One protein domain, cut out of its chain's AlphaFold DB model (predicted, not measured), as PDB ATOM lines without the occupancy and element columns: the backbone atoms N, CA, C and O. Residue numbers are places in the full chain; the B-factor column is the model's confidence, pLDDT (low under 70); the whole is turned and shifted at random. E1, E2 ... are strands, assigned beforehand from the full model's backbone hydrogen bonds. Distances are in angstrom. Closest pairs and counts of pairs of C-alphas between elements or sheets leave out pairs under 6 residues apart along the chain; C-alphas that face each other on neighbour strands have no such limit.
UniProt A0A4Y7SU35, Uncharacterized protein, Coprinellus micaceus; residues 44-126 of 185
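AT A GLANCE: This is residues 44 to 126 of the 185 residues of an uncharacterized protein of Coprinellus micaceus (UniProt A0A4Y7SU35). There is little regular structure: long loops, residues 44 to 74 and 99 to 126, fold about one hairpin of two strands, E1 then E2, whose turn at Gly 86 makes one end of the longest axis. The printed part has 83 residues, no named helix and 14 residues in the antiparallel strands, under half; the class is all strand. It is compact, with a radius of gyration of the C-alphas of 12.5 A and spans of 39 by 28 by 22 A.

HOW THE PARTS SIT: Look first at residues 47 to 48, which pair antiparallel with residues 119 to 120. E1, residues 75 to 81, and E2, residues 92 to 98, form an antiparallel hairpin at 157 degrees; N 78 and O 95, 2.7 A apart, are within hydrogen-bond range. Their link is short, 10 residues.

IN THESE COORDINATES: Find C-alpha 75 at (1.875, -12.342, 45.829); E1 runs 20.0 A from there. E2 runs 19.7 A to C-alpha 98 at (4.369, -9.612, 48.268).

THE WHOLE: The two farthest C-alphas, of Pro 44 and Gly 86, are 39.6 A apart. The printed part has no cut. Its mean pLDDT is 70.2; 36 residues are under 70, among them 61 to 73.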
ATOM      1  N   PRO A  44      -2.902   1.301  40.304       55.81
ATOM      2  CA  PRO A  44      -3.841   0.264  40.721       55.81
ATOM      3  C   PRO A  44      -3.156  -0.772  41.626       55.81
ATOM      4  O   PRO A  44      -3.824  -1.425  42.429       55.81
ATOM      5  N   HIS A  45      -1.819  -0.875  41.549       66.38
ATOM      6  CA  HIS A  45      -0.977  -1.695  42.420       66.38
ATOM      7  C   HIS A  45       0.176  -0.874  42.991       66.38
ATOM      8  O   HIS A  45       0.791  -0.110  42.250       66.38
ATOM      9  N   PRO A  46       0.527  -1.048  44.274       72.00
ATOM     10  CA  PRO A  46       1.611  -0.288  44.891       72.00
ATOM     11  C   PRO A  46       2.996  -0.682  44.353       72.00
ATOM     12  O   PRO A  46       3.915   0.135  44.414       72.00
ATOM     13  N   PHE A  47       3.142  -1.881  43.769       80.50
ATOM     14  CA  PHE A  47       4.414  -2.404  43.263       80.50
ATOM     15  C   PHE A  47       4.324  -2.986  41.850       80.50
ATOM     16  O   PHE A  47       3.258  -3.369  41.369       80.50
ATOM     17  N   SER A  48       5.486  -3.067  41.210       80.25
ATOM     18  CA  SER A  48       5.717  -3.532  39.847       80.25
ATOM     19  C   SER A  48       7.036  -4.309  39.749       80.25
ATOM     20  O   SER A  48       7.882  -4.280  40.649       80.25
ATOM     21  N   CYS A  49       7.211  -5.035  38.648       82.06
ATOM     22  CA  CYS A  49       8.438  -5.773  38.371       82.06
ATOM     23  C   CYS A  49       9.561  -4.855  37.891       82.06
ATOM     24  O   CYS A  49       9.323  -3.898  37.156       82.06
ATOM     25  N   HIS A  50      10.805  -5.212  38.215       84.69
ATOM     26  CA  HIS A  50      11.966  -4.600  37.576       84.69
ATOM     27  C   HIS A  50      11.977  -4.899  36.081       84.69
ATOM     28  O   HIS A  50      11.521  -5.948  35.631       84.69
ATOM     29  N   ALA A  51      12.515  -3.973  35.289       81.19
ATOM     30  CA  ALA A  51      12.696  -4.204  33.859       81.19
ATOM     31  C   ALA A  51      13.714  -5.325  33.587       81.19
ATOM     32  O   ALA A  51      13.659  -5.964  32.532       81.19
ATOM     33  N   ARG A  52      14.639  -5.548  34.531       84.06
ATOM     34  CA  ARG A  52      15.667  -6.587  34.491       84.06
ATOM     35  C   ARG A  52      15.851  -7.248  35.858       84.06
ATOM     36  O   ARG A  52      15.593  -6.608  36.875       84.06
ATOM     37  N   ASP A  53      16.291  -8.500  35.871       85.88
ATOM     38  CA  ASP A  53      16.667  -9.212  37.099       85.88
ATOM     39  C   ASP A  53      18.086  -8.834  37.579       85.88
ATOM     40  O   ASP A  53      18.688  -7.888  37.060       85.88
ATOM     41  N   ALA A  54      18.610  -9.518  38.605       86.31
ATOM     42  CA  ALA A  54      19.937  -9.222  39.159       86.31
ATOM     43  C   ALA A  54      21.083  -9.497  38.161       86.31
ATOM     44  O   ALA A  54      22.127  -8.849  38.223       86.31
ATOM     45  N   GLU A  55      20.866 -10.384  37.192       85.44
ATOM     46  CA  GLU A  55      21.816 -10.765  36.141       85.44
ATOM     47  C   GLU A  55      21.649  -9.925  34.870       85.44
ATOM     48  O   GLU A  55      22.373 -10.108  33.889       85.44
ATOM     49  N   GLY A  56      20.699  -8.989  34.869       84.94
ATOM     50  CA  GLY A  56      20.426  -8.120  33.735       84.94
ATOM     51  C   GLY A  56      19.522  -8.747  32.673       84.94
ATOM     52  O   GLY A  56      19.393  -8.177  31.585       84.94
ATOM     53  N   ASN A  57      18.863  -9.868  32.950       83.25
ATOM     54  CA  ASN A  57      17.920 -10.494  32.032       83.25
ATOM     55  C   ASN A  57      16.622  -9.687  31.922       83.25
ATOM     56  O   ASN A  57      16.090  -9.259  32.944       83.25
ATOM     57  N   PRO A  58      16.062  -9.489  30.715       81.69
ATOM     58  CA  PRO A  58      14.865  -8.674  30.540       81.69
ATOM     59  C   PRO A  58      13.602  -9.361  31.074       81.69
ATOM     60  O   PRO A  58      13.419 -10.573  30.926       81.69
ATOM     61  N   LEU A  59      12.695  -8.558  31.635       78.00
ATOM     62  CA  LEU A  59      11.353  -8.981  32.028       78.00
ATOM     63  C   LEU A  59      10.547  -9.416  30.797       78.00
ATOM     64  O   LEU A  59      10.405  -8.664  29.829       78.00
ATOM     65  N   ILE A  60       9.961 -10.610  30.854       77.75
ATOM     66  CA  ILE A  60       9.042 -11.111  29.834       77.75
ATOM     67  C   ILE A  60       7.656 -10.518  30.107       77.75
ATOM     68  O   ILE A  60       6.914 -10.977  30.975       77.75
ATOM     69  N   ARG A  61       7.298  -9.478  29.352       63.84
ATOM     70  CA  ARG A  61       5.962  -8.870  29.401       63.84
ATOM     71  C   ARG A  61       4.962  -9.741  28.635       63.84
ATOM     72  O   ARG A  61       5.286 -10.260  27.572       63.84
ATOM     73  N   GLY A  62       3.745  -9.882  29.161       49.06
ATOM     74  CA  GLY A  62       2.654 -10.591  28.477       49.06
ATOM     75  C   GLY A  62       2.491 -12.074  28.826       49.06
ATOM     76  O   GLY A  62       1.685 -12.744  28.191       49.06
ATOM     77  N   VAL A  63       3.198 -12.597  29.836       48.78
ATOM     78  CA  VAL A  63       2.876 -13.918  30.402       48.78
ATOM     79  C   VAL A  63       1.618 -13.779  31.275       48.78
ATOM     80  O   VAL A  63       1.657 -13.043  32.268       48.78
ATOM     81  N   PRO A  64       0.500 -14.459  30.950       36.94
ATOM     82  CA  PRO A  64      -0.693 -14.450  31.791       36.94
ATOM     83  C   PRO A  64      -0.336 -14.968  33.189       36.94
ATOM     84  O   PRO A  64       0.223 -16.053  33.323       36.94
ATOM     85  N   GLY A  65      -0.605 -14.177  34.230       42.12
ATOM     86  CA  GLY A  65      -0.241 -14.514  35.613       42.12
ATOM     87  C   GLY A  65       1.099 -13.953  36.108       42.12
ATOM     88  O   GLY A  65       1.288 -13.897  37.319       42.12
ATOM     89  N   ALA A  66       1.979 -13.448  35.229       38.84
ATOM     90  CA  ALA A  66       3.239 -12.809  35.646       38.84
ATOM     91  C   ALA A  66       3.035 -11.421  36.282       38.84
ATOM     92  O   ALA A  66       3.851 -10.906  37.036       38.84
ATOM     93  N   VAL A  67       1.893 -10.798  36.022       50.62
ATOM     94  CA  VAL A  67       1.446  -9.621  36.762       50.62
ATOM     95  C   VAL A  67      -0.057  -9.787  36.899       50.62
ATOM     96  O   VAL A  67      -0.818  -9.215  36.127       50.62
ATOM     97  N   SER A  68      -0.502 -10.685  37.785       41.06
ATOM     98  CA  SER A  68      -1.928 -10.771  38.114       41.06
ATOM     99  C   SER A  68      -2.204  -9.976  39.382       41.06
ATOM    100  O   SER A  68      -2.034 -10.484  40.497       41.06
ATOM    101  N   PRO A  69      -2.640  -8.722  39.242       39.66
ATOM    102  CA  PRO A  69      -3.129  -7.991  40.390       39.66
ATOM    103  C   PRO A  69      -4.405  -8.581  40.985       39.66
ATOM    104  O   PRO A  69      -4.594  -8.527  42.198       39.66
ATOM    105  N   ALA A  70      -5.232  -9.204  40.143       42.16
ATOM    106  CA  ALA A  70      -6.552  -9.724  40.479       42.16
ATOM    107  C   ALA A  70      -6.549 -11.171  41.009       42.16
ATOM    108  O   ALA A  70      -7.606 -11.784  41.127       42.16
ATOM    109  N   SER A  71      -5.385 -11.756  41.313       51.75
ATOM    110  CA  SER A  71      -5.348 -13.066  41.971       51.75
ATOM    111  C   SER A  71      -5.690 -12.943  43.462       51.75
ATOM    112  O   SER A  71      -5.242 -12.016  44.136       51.75
ATOM    113  N   PHE A  72      -6.414 -13.927  43.998       54.19
ATOM    114  CA  PHE A  72      -6.699 -14.112  45.433       54.19
ATOM    115  C   PHE A  72      -5.443 -14.329  46.301       54.19
ATOM    116  O   PHE A  72      -5.539 -14.475  47.517       54.19
ATOM    117  N   TYR A  73      -4.256 -14.351  45.694       61.06
ATOM    118  CA  TYR A  73      -2.986 -14.475  46.388       61.06
ATOM    119  C   TYR A  73      -2.410 -13.100  46.745       61.06
ATOM    120  O   TYR A  73      -2.495 -12.153  45.960       61.06
ATOM    121  N   SER A  74      -1.747 -13.012  47.901       74.50
ATOM    122  CA  SER A  74      -1.007 -11.827  48.359       74.50
ATOM    123  C   SER A  74       0.334 -11.630  47.641       74.50
ATOM    124  O   SER A  74       1.118 -10.783  48.049       74.50
ATOM    125  N   ILE A  75       0.608 -12.382  46.568       73.31
ATOM    126  CA  ILE A  75       1.875 -12.342  45.829       73.31
ATOM    127  C   ILE A  75       1.672 -12.128  44.326       73.31
ATOM    128  O   ILE A  75       0.647 -12.523  43.764       73.31
ATOM    129  N   PHE A  76       2.670 -11.548  43.666       74.31
ATOM    130  CA  PHE A  76       2.785 -11.474  42.206       74.31
ATOM    131  C   PHE A  76       4.154 -12.003  41.740       74.31
ATOM    132  O   PHE A  76       5.111 -11.998  42.513       74.31
ATOM    133  N   GLU A  77       4.247 -12.498  40.499       80.56
ATOM    134  CA  GLU A  77       5.425 -13.230  39.995       80.56
ATOM    135  C   GLU A  77       6.076 -12.572  38.769       80.56
ATOM    136  O   GLU A  77       5.628 -12.746  37.646       80.56
ATOM    137  N   CYS A  78       7.218 -11.917  38.930       80.44
ATOM    138  CA  CYS A  78       8.003 -11.405  37.809       80.44
ATOM    139  C   CYS A  78       8.758 -12.534  37.097       80.44
ATOM    140  O   CYS A  78       9.498 -13.285  37.735       80.44
ATOM    141  N   VAL A  79       8.612 -12.638  35.773       82.25
ATOM    142  CA  VAL A  79       9.271 -13.669  34.957       82.25
ATOM    143  C   VAL A  79      10.281 -13.020  34.018       82.25
ATOM    144  O   VAL A  79       9.908 -12.226  33.158       82.25
ATOM    145  N   TYR A  80      11.553 -13.379  34.149       82.44
ATOM    146  CA  TYR A  80      12.659 -12.851  33.351       82.44
ATOM    147  C   TYR A  80      13.204 -13.911  32.394       82.44
ATOM    148  O   TYR A  80      13.154 -15.116  32.664       82.44
ATOM    149  N   ALA A  81      13.707 -13.458  31.248       83.00
ATOM    150  CA  ALA A  81      14.262 -14.329  30.221       83.00
ATOM    151  C   ALA A  81      15.638 -14.853  30.639       83.00
ATOM    152  O   ALA A  81      16.583 -14.089  30.689       83.00
ATOM    153  N   GLY A  82      15.792 -16.146  30.894       78.75
ATOM    154  CA  GLY A  82      17.105 -16.699  31.215       78.75
ATOM    155  C   GLY A  82      18.072 -16.689  30.023       78.75
ATOM    156  O   GLY A  82      17.686 -16.383  28.885       78.75
ATOM    157  N   PRO A  83      19.345 -17.049  30.265       68.38
ATOM    158  CA  PRO A  83      20.371 -17.076  29.234       68.38
ATOM    159  C   PRO A  83      19.946 -17.954  28.052       68.38
ATOM    160  O   PRO A  83      19.544 -19.110  28.211       68.38
ATOM    161  N   ARG A  84      20.064 -17.402  26.839       61.50
ATOM    162  CA  ARG A  84      19.918 -18.169  25.599       61.50
ATOM    163  C   ARG A  84      21.066 -19.164  25.516       61.50
ATOM    164  O   ARG A  84      22.199 -18.783  25.236       61.50
ATOM    165  N   THR A  85      20.772 -20.437  25.730       62.50
ATOM    166  CA  THR A  85      21.669 -21.504  25.293       62.50
ATOM    167  C   THR A  85      21.449 -21.721  23.793       62.50
ATOM    168  O   THR A  85      20.415 -21.328  23.251       62.50
ATOM    169  N   GLY A  86      22.420 -22.303  23.082       54.03
ATOM    170  CA  GLY A  86      22.368 -22.487  21.618       54.03
ATOM    171  C   GLY A  86      21.149 -23.261  21.081       54.03
ATOM    172  O   GLY A  86      20.946 -23.301  19.874       54.03
ATOM    173  N   GLU A  87      20.316 -23.827  21.959       59.25
ATOM    174  CA  GLU A  87      19.054 -24.510  21.641       59.25
ATOM    175  C   GLU A  87      17.784 -23.680  21.942       59.25
ATOM    176  O   GLU A  87      16.675 -24.189  21.802       59.25
ATOM    177  N   GLY A  88      17.906 -22.414  22.361       55.75
ATOM    178  CA  GLY A  88      16.776 -21.525  22.669       55.75
ATOM    179  C   GLY A  88      16.768 -20.974  24.103       55.75
ATOM    180  O   GLY A  88      17.677 -21.210  24.897       55.75
ATOM    181  N   VAL A  89      15.732 -20.194  24.446       54.56
ATOM    182  CA  VAL A  89      15.510 -19.685  25.817       54.56
ATOM    183  C   VAL A  89      15.016 -20.851  26.678       54.56
ATOM    184  O   VAL A  89      13.821 -21.127  26.716       54.56
ATOM    185  N   LYS A  90      15.934 -21.596  27.305       55.50
ATOM    186  CA  LYS A  90      15.591 -22.798  28.089       55.50
ATOM    187  C   LYS A  90      15.256 -22.524  29.553       55.50
ATOM    188  O   LYS A  90      14.642 -23.375  30.190       55.50
ATOM    189  N   THR A  91      15.628 -21.372  30.098       64.81
ATOM    190  CA  THR A  91      15.396 -21.060  31.512       64.81
ATOM    191  C   THR A  91      14.646 -19.741  31.643       64.81
ATOM    192  O   THR A  91      14.895 -18.792  30.908       64.81
ATOM    193  N   THR A  92      13.671 -19.689  32.546       73.62
ATOM    194  CA  THR A  92      13.020 -18.441  32.963       73.62
ATOM    195  C   THR A  92      13.303 -18.251  34.437       73.62
ATOM    196  O   THR A  92      13.041 -19.170  35.217       73.62
ATOM    197  N   ASN A  93      13.779 -17.074  34.822       78.56
ATOM    198  CA  ASN A  93      13.954 -16.740  36.228       78.56
ATOM    199  C   ASN A  93      12.631 -16.187  36.748       78.56
ATOM    200  O   ASN A  93      12.071 -15.263  36.160       78.56
ATOM    201  N   ARG A  94      12.098 -16.778  37.817       80.06
ATOM    202  CA  ARG A  94      10.840 -16.339  38.428       80.06
ATOM    203  C   ARG A  94      11.113 -15.740  39.794       80.06
ATOM    204  O   ARG A  94      11.707 -16.394  40.645       80.06
ATOM    205  N   CYS A  95      10.626 -14.528  40.000       82.62
ATOM    206  CA  CYS A  95      10.751 -13.785  41.242       82.62
ATOM    207  C   CYS A  95       9.358 -13.503  41.787       82.62
ATOM    208  O   CYS A  95       8.558 -12.857  41.118       82.62
ATOM    209  N   ALA A  96       9.055 -13.989  42.986       84.38
ATOM    210  CA  ALA A  96       7.782 -13.726  43.643       84.38
ATOM    211  C   ALA A  96       7.939 -12.590  44.658       84.38
ATOM    212  O   ALA A  96       8.924 -12.559  45.395       84.38
ATOM    213  N   TYR A  97       6.964 -11.689  44.716       83.31
ATOM    214  CA  TYR A  97       6.944 -10.545  45.626       83.31
ATOM    215  C   TYR A  97       5.587 -10.429  46.304       83.31
ATOM    216  O   TYR A  97       4.561 -10.732  45.696       83.31
ATOM    217  N   ASP A  98       5.586  -9.969  47.549       83.00
ATOM    218  CA  ASP A  98       4.369  -9.612  48.268       83.00
ATOM    219  C   ASP A  98       3.734  -8.345  47.665       83.00
ATOM    220  O   ASP A  98       4.418  -7.364  47.369       83.00
ATOM    221  N   LYS A  99       2.415  -8.366  47.454       76.50
ATOM    222  CA  LYS A  99       1.661  -7.268  46.828       76.50
ATOM    223  C   LYS A  99       1.547  -6.029  47.719       76.50
ATOM    224  O   LYS A  99       1.267  -4.960  47.192       76.50
ATOM    225  N   VAL A 100       1.699  -6.168  49.035       79.31
ATOM    226  CA  VAL A 100       1.481  -5.107  50.029       79.31
ATOM    227  C   VAL A 100       2.794  -4.482  50.474       79.31
ATOM    228  O   VAL A 100       2.861  -3.270  50.650       79.31
ATOM    229  N   THR A 101       3.839  -5.286  50.655       84.56
ATOM    230  CA  THR A 101       5.149  -4.806  51.113       84.56
ATOM    231  C   THR A 101       6.162  -4.675  49.980       84.56
ATOM    232  O   THR A 101       7.191  -4.022  50.152       84.56
ATOM    233  N   GLY A 102       5.923  -5.332  48.839       85.81
ATOM    234  CA  GLY A 102       6.890  -5.431  47.748       85.81
ATOM    235  C   GLY A 102       8.101  -6.300  48.089       85.81
ATOM    236  O   GLY A 102       9.029  -6.386  47.288       85.81
ATOM    237  N   THR A 103       8.139  -6.942  49.260       88.44
ATOM    238  CA  THR A 103       9.276  -7.774  49.667       88.44
ATOM    239  C   THR A 103       9.275  -9.081  48.899       88.44
ATOM    240  O   THR A 103       8.226  -9.702  48.706       88.44
ATOM    241  N   ARG A 104      10.458  -9.527  48.479       85.38
ATOM    242  CA  ARG A 104      10.624 -10.813  47.814       85.38
ATOM    243  C   ARG A 104      10.152 -11.954  48.714       85.38
ATOM    244  O   ARG A 104      10.547 -12.057  49.873       85.38
ATOM    245  N   TYR A 105       9.361 -12.850  48.141       79.38
ATOM    246  CA  TYR A 105       9.000 -14.108  48.770       79.38
ATOM    247  C   TYR A 105      10.154 -15.101  48.587       79.38
ATOM    248  O   TYR A 105      10.487 -15.489  47.464       79.38
ATOM    249  N   LEU A 106      10.778 -15.504  49.693       64.50
ATOM    250  CA  LEU A 106      11.859 -16.490  49.715       64.50
ATOM    251  C   LEU A 106      11.262 -17.892  49.516       64.50
ATOM    252  O   LEU A 106      10.954 -18.604  50.467       64.50
ATOM    253  N   ARG A 107      11.024 -18.281  48.260       60.06
ATOM    254  CA  ARG A 107      10.875 -19.699  47.891       60.06
ATOM    255  C   ARG A 107      12.267 -20.287  47.615       60.06
ATOM    256  O   ARG A 107      13.162 -19.521  47.276       60.06
ATOM    257  N   PRO A 108      12.456 -21.619  47.683       50.25
ATOM    258  CA  PRO A 108      13.770 -22.275  47.621       50.25
ATOM    259  C   PRO A 108      14.394 -22.290  46.209       50.25
ATOM    260  O   PRO A 108      15.126 -23.212  45.856       50.25
ATOM    261  N   LEU A 109      14.079 -21.304  45.365       54.69
ATOM    262  CA  LEU A 109      14.803 -21.072  44.121       54.69
ATOM    263  C   LEU A 109      16.109 -20.338  44.446       54.69
ATOM    264  O   LEU A 109      16.106 -19.505  45.350       54.69
ATOM    265  N   PRO A 110      17.211 -20.634  43.735       55.59
ATOM    266  CA  PRO A 110      18.529 -20.091  44.044       55.59
ATOM    267  C   PRO A 110      18.464 -18.574  44.224       55.59
ATOM    268  O   PRO A 110      18.028 -17.832  43.342       55.59
ATOM    269  N   ASP A 111      18.860 -18.137  45.418       55.03
ATOM    270  CA  ASP A 111      18.503 -16.835  45.967       55.03
ATOM    271  C   ASP A 111      19.146 -15.633  45.263       55.03
ATOM    272  O   ASP A 111      18.843 -14.490  45.588       55.03
ATOM    273  N   THR A 112      19.994 -15.848  44.265       62.16
ATOM    274  CA  THR A 112      20.837 -14.789  43.701       62.16
ATOM    275  C   THR A 112      20.174 -13.972  42.600       62.16
ATOM    276  O   THR A 112      20.550 -12.821  42.427       62.16
ATOM    277  N   LEU A 113      19.170 -14.518  41.903       78.75
ATOM    278  CA  LEU A 113      18.739 -13.938  40.623       78.75
ATOM    279  C   LEU A 113      17.686 -12.822  40.738       78.75
ATOM    280  O   LEU A 113      17.433 -12.078  39.798       78.75
ATOM    281  N   CYS A 114      17.041 -12.678  41.897       83.50
ATOM    282  CA  CYS A 114      15.940 -11.732  42.073       83.50
ATOM    283  C   CYS A 114      16.319 -10.576  42.988       83.50
ATOM    284  O   CYS A 114      16.853 -10.781  44.079       83.50
ATOM    285  N   GLN A 115      15.911  -9.370  42.594       87.56
ATOM    286  CA  GLN A 115      15.983  -8.189  43.450       87.56
ATOM    287  C   GLN A 115      15.243  -8.440  44.779       87.56
ATOM    288  O   GLN A 115      14.209  -9.119  44.772       87.56
ATOM    289  N   PRO A 116      15.734  -7.907  45.912       88.56
ATOM    290  CA  PRO A 116      15.148  -8.154  47.234       88.56
ATOM    291  C   PRO A 116      13.770  -7.503  47.403       88.56
ATOM    292  O   PRO A 116      12.941  -7.984  48.177       88.56
ATOM    293  N   THR A 117      13.511  -6.427  46.664       89.19
ATOM    294  CA  THR A 117      12.256  -5.680  46.684       89.19
ATOM    295  C   THR A 117      11.780  -5.389  45.267       89.19
ATOM    296  O   THR A 117      12.576  -5.194  44.346       89.19
ATOM    297  N   ALA A 118      10.465  -5.369  45.093       86.44
ATOM    298  CA  ALA A 118       9.811  -4.900  43.886       86.44
ATOM    299  C   ALA A 118       9.907  -3.372  43.754       86.44
ATOM    300  O   ALA A 118      10.142  -2.658  44.731       86.44
ATOM    301  N   LEU A 119       9.699  -2.859  42.539       83.75
ATOM    302  CA  LEU A 119       9.672  -1.419  42.292       83.75
ATOM    303  C   LEU A 119       8.344  -0.833  42.758       83.75
ATOM    304  O   LEU A 119       7.301  -1.345  42.347       83.75
ATOM    305  N   PRO A 120       8.340   0.268  43.525       81.88
ATOM    306  CA  PRO A 120       7.133   1.057  43.713       81.88
ATOM    307  C   PRO A 120       6.564   1.454  42.348       81.88
ATOM    308  O   PRO A 120       7.309   1.878  41.468       81.88
ATOM    309  N   CYS A 121       5.254   1.330  42.156       71.12
ATOM    310  CA  CYS A 121       4.620   1.622  40.865       71.12
ATOM    311  C   CYS A 121       4.852   3.075  40.407       71.12
ATOM    312  O   CYS A 121       5.065   3.324  39.225       71.12
ATOM    313  N   ALA A 122       4.938   4.023  41.347       68.25
ATOM    314  CA  ALA A 122       5.290   5.417  41.061       68.25
ATOM    315  C   ALA A 122       6.704   5.599  40.470       68.25
ATOM    316  O   ALA A 122       7.032   6.673  39.973       68.25
ATOM    317  N   SER A 123       7.553   4.574  40.552       68.19
ATOM    318  CA  SER A 123       8.936   4.581  40.076       68.19
ATOM    319  C   SER A 123       9.138   3.760  38.800       68.19
ATOM    320  O   SER A 123      10.261   3.719  38.302       68.19
ATOM    321  N   ASP A 124       8.100   3.102  38.263       63.38
ATOM    322  CA  ASP A 124       8.218   2.380  36.992       63.38
ATOM    323  C   ASP A 124       8.193   3.384  35.826       63.38
ATOM    324  O   ASP A 124       7.164   4.020  35.587       63.38
ATOM    325  N   PRO A 125       9.283   3.514  35.044       57.50
ATOM    326  CA  PRO A 125       9.334   4.429  33.903       57.50
ATOM    327  C   PRO A 125       8.354   4.062  32.777       57.50
ATOM    328  O   PRO A 125       8.165   4.847  31.853       57.50
ATOM    329  N   ASN A 126       7.746   2.873  32.821       54.81
ATOM    330  CA  ASN A 126       6.761   2.412  31.843       54.81
ATOM    331  C   ASN A 126       5.323   2.505  32.355       54.81
ATOM    332  O   ASN A 126       4.402   2.151  31.614       54.81
TER     333      ASN A 126